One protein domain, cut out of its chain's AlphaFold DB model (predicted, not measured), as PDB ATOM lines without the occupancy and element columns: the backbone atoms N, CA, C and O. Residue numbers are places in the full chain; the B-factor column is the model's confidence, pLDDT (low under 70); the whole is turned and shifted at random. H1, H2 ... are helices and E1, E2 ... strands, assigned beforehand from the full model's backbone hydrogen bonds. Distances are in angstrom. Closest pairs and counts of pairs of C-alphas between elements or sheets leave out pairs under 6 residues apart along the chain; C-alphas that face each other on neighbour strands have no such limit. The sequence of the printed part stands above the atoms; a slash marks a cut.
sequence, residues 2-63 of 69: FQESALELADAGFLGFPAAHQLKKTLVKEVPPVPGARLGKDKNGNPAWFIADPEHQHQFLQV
ATOM      1  N   PHE A   2     184.325 212.226 209.927       74.75
ATOM      2  CA  PHE A   2     183.160 211.369 209.585       74.75
ATOM      3  C   PHE A   2     183.498 209.877 209.403       74.75
ATOM      4  O   PHE A   2     182.745 209.000 209.814       74.75
ATOM      5  N   GLN A   3     184.653 209.582 208.803       78.25
ATOM      6  CA  GLN A   3     185.089 208.207 208.539       78.25
ATOM      7  C   GLN A   3     185.323 207.411 209.829       78.25
ATOM      8  O   GLN A   3     185.060 206.219 209.857       78.25
ATOM      9  N   GLU A   4     185.763 208.082 210.894       80.12
ATOM     10  CA  GLU A   4     186.017 207.471 212.202       80.12
ATOM     11  C   GLU A   4     184.706 207.076 212.890       80.12
ATOM     12  O   GLU A   4     184.570 205.942 213.335       80.12
ATOM     13  N   SER A   5     183.690 207.951 212.879       86.00
ATOM     14  CA  SER A   5     182.359 207.614 213.405       86.00
ATOM     15  C   SER A   5     181.681 206.484 212.625       86.00
ATOM     16  O   SER A   5     181.027 205.630 213.217       86.00
ATOM     17  N   ALA A   6     181.839 206.457 211.296       83.25
ATOM     18  CA  ALA A   6     181.326 205.365 210.471       83.25
ATOM     19  C   ALA A   6     182.043 204.032 210.758       83.25
ATOM     20  O   ALA A   6     181.412 202.976 210.703       83.25
ATOM     21  N   LEU A   7     183.340 204.080 211.081       82.62
ATOM     22  CA  LEU A   7     184.142 202.905 211.415       82.62
ATOM     23  C   LEU A   7     183.740 202.319 212.775       82.62
ATOM     24  O   LEU A   7     183.499 201.122 212.859       82.62
ATOM     25  N   GLU A   8     183.576 203.156 213.799       84.75
ATOM     26  CA  GLU A   8     183.103 202.743 215.133       84.75
ATOM     27  C   GLU A   8     181.734 202.045 215.066       84.75
ATOM     28  O   GLU A   8     181.500 201.033 215.721       84.75
ATOM     29  N   LEU A   9     180.825 202.541 214.221       86.94
ATOM     30  CA  LEU A   9     179.493 201.952 214.053       86.94
ATOM     31  C   LEU A   9     179.539 200.597 213.325       86.94
ATOM     32  O   LEU A   9     178.748 199.698 213.617       86.94
ATOM     33  N   ALA A  10     180.483 200.432 212.395       83.50
ATOM     34  CA  ALA A  10     180.757 199.151 211.751       83.50
ATOM     35  C   ALA A  10     181.389 198.143 212.730       83.50
ATOM     36  O   ALA A  10     181.029 196.966 212.709       83.50
ATOM     37  N   ASP A  11     182.295 198.590 213.605       79.44
ATOM     38  CA  ASP A  11     182.939 197.748 214.623       79.44
ATOM     39  C   ASP A  11     181.945 197.291 215.697       79.44
ATOM     40  O   ASP A  11     181.879 196.110 216.035       79.44
ATOM     41  N   ALA A  12     181.047 198.191 216.107       85.12
ATOM     42  CA  ALA A  12     179.917 197.897 216.987       85.12
ATOM     43  C   ALA A  12     178.883 196.924 216.376       85.12
ATOM     44  O   ALA A  12     177.896 196.578 217.027       85.12
ATOM     45  N   GLY A  13     179.064 196.497 215.121       76.94
ATOM     46  CA  GLY A  13     178.227 195.492 214.471       76.94
ATOM     47  C   GLY A  13     176.862 195.998 213.999       76.94
ATOM     48  O   GLY A  13     176.067 195.203 213.499       76.94
ATOM     49  N   PHE A  14     176.590 197.307 214.076       83.88
ATOM     50  CA  PHE A  14     175.329 197.897 213.601       83.88
ATOM     51  C   PHE A  14     175.107 197.703 212.096       83.88
ATOM     52  O   PHE A  14     173.966 197.682 211.639       83.88
ATOM     53  N   LEU A  15     176.188 197.568 211.321       81.81
ATOM     54  CA  LEU A  15     176.120 197.430 209.865       81.81
ATOM     55  C   LEU A  15     176.023 195.974 209.383       81.81
ATOM     56  O   LEU A  15     175.893 195.743 208.186       81.81
ATOM     57  N   GLY A  16     176.074 194.984 210.281       69.69
ATOM     58  CA  GLY A  16     176.037 193.565 209.894       69.69
ATOM     59  C   GLY A  16     177.314 193.061 209.203       69.69
ATOM     60  O   GLY A  16     177.340 191.944 208.693       69.69
ATOM     61  N   PHE A  17     178.380 193.864 209.197       66.94
ATOM     62  CA  PHE A  17     179.737 193.496 208.799       66.94
ATOM     63  C   PHE A  17     180.739 194.295 209.650       66.94
ATOM     64  O   PHE A  17     180.483 195.470 209.917       66.94
ATOM     65  N   PRO A  18     181.857 193.689 210.097       62.38
ATOM     66  CA  PRO A  18     182.832 194.384 210.935       62.38
ATOM     67  C   PRO A  18     183.495 195.540 210.175       62.38
ATOM     68  O   PRO A  18     183.675 195.456 208.960       62.38
ATOM     69  N   ALA A  19     183.944 196.575 210.889       61.66
ATOM     70  CA  ALA A  19     184.758 197.676 210.350       61.66
ATOM     71  C   ALA A  19     185.972 197.193 209.536       61.66
ATOM     72  O   ALA A  19     186.341 197.774 208.516       61.66
ATOM     73  N   ALA A  20     186.561 196.078 209.974       57.38
ATOM     74  CA  ALA A  20     187.672 195.395 209.325       57.38
ATOM     75  C   ALA A  20     187.263 194.497 208.146       57.38
ATOM     76  O   ALA A  20     188.142 193.909 207.507       57.38
ATOM     77  N   HIS A  21     185.975 194.429 207.784       53.31
ATOM     78  CA  HIS A  21     185.567 194.089 206.424       53.31
ATOM     79  C   HIS A  21     185.963 195.276 205.550       53.31
ATOM     80  O   HIS A  21     185.142 196.013 205.008       53.31
ATOM     81  N   GLN A  22     187.284 195.453 205.437       53.53
ATOM     82  CA  GLN A  22     187.920 196.050 204.297       53.53
ATOM     83  C   GLN A  22     187.130 195.499 203.137       53.53
ATOM     84  O   GLN A  22     187.171 194.292 202.877       53.53
ATOM     85  N   LEU A  23     186.334 196.370 202.519       55.41
ATOM     86  CA  LEU A  23     185.888 196.175 201.166       55.41
ATOM     87  C   LEU A  23     187.188 195.834 200.469       55.41
ATOM     88  O   LEU A  23     188.002 196.721 200.207       55.41
ATOM     89  N   LYS A  24     187.449 194.535 200.296       53.28
ATOM     90  CA  LYS A  24     188.470 194.056 199.400       53.28
ATOM     91  C   LYS A  24     187.914 194.565 198.101       53.28
ATOM     92  O   LYS A  24     187.120 193.891 197.444       53.28
ATOM     93  N   LYS A  25     188.274 195.809 197.783       50.16
ATOM     94  CA  LYS A  25     188.209 196.402 196.475       50.16
ATOM     95  C   LYS A  25     189.239 195.587 195.732       50.16
ATOM     96  O   LYS A  25     190.386 195.968 195.558       50.16
ATOM     97  N   THR A  26     188.834 194.352 195.475       55.50
ATOM     98  CA  THR A  26     189.386 193.454 194.505       55.50
ATOM     99  C   THR A  26     189.354 194.344 193.291       55.50
ATOM    100  O   THR A  26     188.287 194.738 192.818       55.50
ATOM    101  N   LEU A  27     190.536 194.853 192.953       56.81
ATOM    102  CA  LEU A  27     190.789 195.651 191.772       56.81
ATOM    103  C   LEU A  27     190.532 194.706 190.607       56.81
ATOM    104  O   LEU A  27     191.453 194.158 190.008       56.81
ATOM    105  N   VAL A  28     189.262 194.406 190.362       59.66
ATOM    106  CA  VAL A  28     188.859 193.671 189.189       59.66
ATOM    107  C   VAL A  28     189.085 194.665 188.079       59.66
ATOM    108  O   VAL A  28     188.408 195.690 188.024       59.66
ATOM    109  N   LYS A  29     190.142 194.413 187.299       63.22
ATOM    110  CA  LYS A  29     190.515 195.206 186.130       63.22
ATOM    111  C   LYS A  29     189.242 195.587 185.399       63.22
ATOM    112  O   LYS A  29     188.529 194.688 184.991       63.22
ATOM    113  N   GLU A  30     188.989 196.881 185.221       66.38
ATOM    114  CA  GLU A  30     187.818 197.385 184.485       66.38
ATOM    115  C   GLU A  30     187.772 196.845 183.045       66.38
ATOM    116  O   GLU A  30     186.722 196.822 182.409       66.38
ATOM    117  N   VAL A  31     188.918 196.358 182.560       69.06
ATOM    118  CA  VAL A  31     189.069 195.669 181.286       69.06
ATOM    119  C   VAL A  31     188.869 194.158 181.476       69.06
ATOM    120  O   VAL A  31     189.685 193.518 182.154       69.06
ATOM    121  N   PRO A  32     187.830 193.564 180.861       69.38
ATOM    122  CA  PRO A  32     187.641 192.123 180.878       69.38
ATOM    123  C   PRO A  32     188.789 191.417 180.132       69.38
ATOM    124  O   PRO A  32     189.226 191.898 179.085       69.38
ATOM    125  N   PRO A  33     189.276 190.264 180.624       74.56
ATOM    126  CA  PRO A  33     190.354 189.507 179.979       74.56
ATOM    127  C   PRO A  33     189.951 188.868 178.642       74.56
ATOM    128  O   PRO A  33     190.822 188.586 177.826       74.56
ATOM    129  N   VAL A  34     188.652 188.645 178.406       74.75
ATOM    130  CA  VAL A  34     188.120 188.085 177.154       74.75
ATOM    131  C   VAL A  34     186.920 188.900 176.652       74.75
ATOM    132  O   VAL A  34     186.110 189.364 177.465       74.75
ATOM    133  N   PRO A  35     186.781 189.096 175.328       74.00
ATOM    134  CA  PRO A  35     185.648 189.807 174.745       74.00
ATOM    135  C   PRO A  35     184.344 189.059 175.042       74.00
ATOM    136  O   PRO A  35     184.242 187.854 174.839       74.00
ATOM    137  N   GLY A  36     183.344 189.779 175.553       76.25
ATOM    138  CA  GLY A  36     182.068 189.194 175.977       76.25
ATOM    139  C   GLY A  36     182.023 188.736 177.438       76.25
ATOM    140  O   GLY A  36     180.949 188.346 177.901       76.25
ATOM    141  N   ALA A  37     183.124 188.835 178.197       82.56
ATOM    142  CA  ALA A  37     183.056 188.633 179.641       82.56
ATOM    143  C   ALA A  37     182.265 189.761 180.319       82.56
ATOM    144  O   ALA A  37     182.446 190.945 180.028       82.56
ATOM    145  N   ARG A  38     181.416 189.392 181.273       80.75
ATOM    146  CA  ARG A  38     180.600 190.294 182.086       80.75
ATOM    147  C   ARG A  38     181.025 190.194 183.544       80.75
ATOM    148  O   ARG A  38     181.335 189.110 184.033       80.75
ATOM    149  N   LEU A  39     181.038 191.330 184.233       80.69
ATOM    150  CA  LEU A  39     181.367 191.383 185.651       80.69
ATOM    151  C   LEU A  39     180.190 190.831 186.461       80.69
ATOM    152  O   LEU A  39     179.064 191.311 186.329       80.69
ATOM    153  N   GLY A  40     180.454 189.833 187.294       83.00
ATOM    154  CA  GLY A  40     179.479 189.213 188.186       83.00
ATOM    155  C   GLY A  40     180.069 188.953 189.567       83.00
ATOM    156  O   GLY A  40     181.174 189.394 189.877       83.00
ATOM    157  N   LYS A  41     179.327 188.224 190.402       80.06
ATOM    158  CA  LYS A  41     179.776 187.777 191.728       80.06
ATOM    159  C   LYS A  41     179.891 186.257 191.738       80.06
ATOM    160  O   LYS A  41     179.017 185.578 191.202       80.06
ATOM    161  N   ASP A  42     180.957 185.729 192.329       82.19
ATOM    162  CA  ASP A  42     181.097 184.295 192.576       82.19
ATOM    163  C   ASP A  42     180.238 183.836 193.773       82.19
ATOM    164  O   ASP A  42     179.568 184.631 194.436       82.19
ATOM    165  N   LYS A  43     180.274 182.531 194.071       77.38
ATOM    166  CA  LYS A  43     179.540 181.923 195.198       77.38
ATOM    167  C   LYS A  43     179.943 182.482 196.569       77.38
ATOM    168  O   LYS A  43     179.179 182.354 197.518       77.38
ATOM    169  N   ASN A  44     181.120 183.092 196.665       76.81
ATOM    170  CA  ASN A  44     181.668 183.670 197.887       76.81
ATOM    171  C   ASN A  44     181.423 185.191 197.963       76.81
ATOM    172  O   ASN A  44     181.874 185.834 198.907       76.81
ATOM    173  N   GLY A  45     180.733 185.776 196.975       74.19
ATOM    174  CA  GLY A  45     180.463 187.211 196.890       74.19
ATOM    175  C   GLY A  45     181.617 188.046 196.327       74.19
ATOM    176  O   GLY A  45     181.501 189.272 196.281       74.19
ATOM    177  N   ASN A  46     182.703 187.420 195.865       80.44
ATOM    178  CA  ASN A  46     183.818 188.125 195.247       80.44
ATOM    179  C   ASN A  46     183.482 188.486 193.795       80.44
ATOM    180  O   ASN A  46     182.903 187.667 193.072       80.44
ATOM    181  N   PRO A  47     183.858 189.684 193.327       79.88
ATOM    182  CA  PRO A  47     183.663 190.058 191.937       79.88
ATOM    183  C   PRO A  47     184.564 189.221 191.016       79.88
ATOM    184  O   PRO A  47     185.763 189.067 191.257       79.88
ATOM    185  N   ALA A  48     183.975 188.674 189.956       83.50
ATOM    186  CA  ALA A  48     184.649 187.823 188.983       83.50
ATOM    187  C   ALA A  48     184.094 188.052 187.573       83.50
ATOM    188  O   ALA A  48     182.963 188.503 187.394       83.50
ATOM    189  N   TRP A  49     184.901 187.731 186.565       84.81
ATOM    190  CA  TRP A  49     184.498 187.783 185.165       84.81
ATOM    191  C   TRP A  49     183.796 186.486 184.769       84.81
ATOM    192  O   TRP A  49     184.290 185.406 185.082       84.81
ATOM    193  N   PHE A  50     182.670 186.589 184.068       84.44
ATOM    194  CA  PHE A  50     181.906 185.451 183.562       84.44
ATOM    195  C   PHE A  50     181.675 185.596 182.065       84.44
ATOM    196  O   PHE A  50     181.251 186.658 181.615       84.44
ATOM    197  N   ILE A  51     181.913 184.540 181.300       83.00
ATOM    198  CA  ILE A  51     181.611 184.489 179.867       83.00
ATOM    199  C   ILE A  51     180.507 183.458 179.624       83.00
ATOM    200  O   ILE A  51     180.493 182.404 180.258       83.00
ATOM    201  N   ALA A  52     179.552 183.793 178.755       78.31
ATOM    202  CA  ALA A  52     178.581 182.822 178.267       78.31
ATOM    203  C   ALA A  52     179.289 181.905 177.268       78.31
ATOM    204  O   ALA A  52     179.950 182.399 176.351       78.31
ATOM    205  N   ASP A  53     179.171 180.598 177.461       71.75
ATOM    206  CA  ASP A  53     179.761 179.634 176.546       71.75
ATOM    207  C   ASP A  53     179.058 179.729 175.177       71.75
ATOM    208  O   ASP A  53     177.824 179.644 175.118       71.75
ATOM    209  N   PRO A  54     179.792 179.950 174.071       69.06
ATOM    210  CA  PRO A  54     179.180 180.032 172.751       69.06
ATOM    211  C   PRO A  54     178.596 178.687 172.294       69.06
ATOM    212  O   PRO A  54     177.649 178.691 171.506       69.06
ATOM    213  N   GLU A  55     179.107 177.557 172.795       68.75
ATOM    214  CA  GLU A  55     178.568 176.222 172.513       68.75
ATOM    215  C   GLU A  55     177.391 175.887 173.444       68.75
ATOM    216  O   GLU A  55     176.440 175.218 173.040       68.75
ATOM    217  N   HIS A  56     177.396 176.424 174.668       68.31
ATOM    218  CA  HIS A  56     176.360 176.196 175.674       68.31
ATOM    219  C   HIS A  56     175.769 177.511 176.200       68.31
ATOM    220  O   HIS A  56     176.105 177.980 177.284       68.31
ATOM    221  N   GLN A  57     174.776 178.057 175.489       59.56
ATOM    222  CA  GLN A  57     174.104 179.331 175.818       59.56
ATOM    223  C   GLN A  57     173.513 179.427 177.244       59.56
ATOM    224  O   GLN A  57     173.236 180.524 177.725       59.56
ATOM    225  N   HIS A  58     173.306 178.296 177.927       69.56
ATOM    226  CA  HIS A  58     172.803 178.237 179.307       69.56
ATOM    227  C   HIS A  58     173.914 178.101 180.364       69.56
ATOM    228  O   HIS A  58     173.615 177.976 181.554       69.56
ATOM    229  N   GLN A  59     175.186 178.099 179.958       72.06
ATOM    230  CA  GLN A  59     176.327 177.887 180.837       72.06
ATOM    231  C   GLN A  59     177.228 179.124 180.857       72.06
ATOM    232  O   GLN A  59     177.622 179.662 179.826       72.06
ATOM    233  N   PHE A  60     177.551 179.581 182.066       73.06
ATOM    234  CA  PHE A  60     178.451 180.704 182.294       73.06
ATOM    235  C   PHE A  60     179.717 180.181 182.957       73.06
ATOM    236  O   PHE A  60     179.652 179.611 184.049       73.06
ATOM    237  N   LEU A  61     180.864 180.384 182.315       78.94
ATOM    238  CA  LEU A  61     182.157 180.014 182.879       78.94
ATOM    239  C   LEU A  61     182.796 181.224 183.549       78.94
ATOM    240  O   LEU A  61     182.804 182.329 183.006       78.94
ATOM    241  N   GLN A  62     183.340 181.006 184.746       80.06
ATOM    242  CA  GLN A  62     184.152 182.007 185.422       80.06
ATOM    243  C   GLN A  62     185.505 182.097 184.714       80.06
ATOM    244  O   GLN A  62     186.256 181.124 184.679       80.06
ATOM    245  N   VAL A  63     185.838 183.276 184.201       75.56
ATOM    246  CA  VAL A  63     187.126 183.539 183.568       75.56
ATOM    247  C   VAL A  63     188.169 183.693 184.670       75.56
ATOM    248  O   VAL A  63     188.226 184.714 185.363       75.56
TER     249      VAL A  63
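This is residues 2 to 63 of the 69 residues of an uncharacterized protein of Hymenobacter sp (UniProt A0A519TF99). With little regular structure, a small three-stranded sheet sits at one end, helix H1 at the other, joined by a long loop. Of 62 printed residues, 24 are in H1, E1, E2, E3, in chain order, mixed in class. The sheet, E1 - E2 - E3, is a meander, each strand antiparallel to the one before. The extended whole, a rod, spans 51 by 21 by 13 A, radius of gyration of the C-alphas 16.8 A.

E2, residues 47 to 52, is 16.3 A long; E1 is residues 38 to 41, E3 60 to 63, ending at C-alpha 63 (187.126, 183.539, 183.568). H1, residues 2 to 11, 14.5 A, begins at C-alpha 2 (183.160, 211.369, 209.585).

Inner strand E2 forms hairpins with edge strands E1 and E3, at 129 and 128 degrees. N 40 and O 48 are 2.8 A apart, N 61 and O 51 2.9 A, within hydrogen-bond range. In H1, not on the sheet, every O i to N i+4 pair is within range.

The link H1 to E1 is long, and pLDDT is under 70 at residues 16 to 32 and 54 to 58.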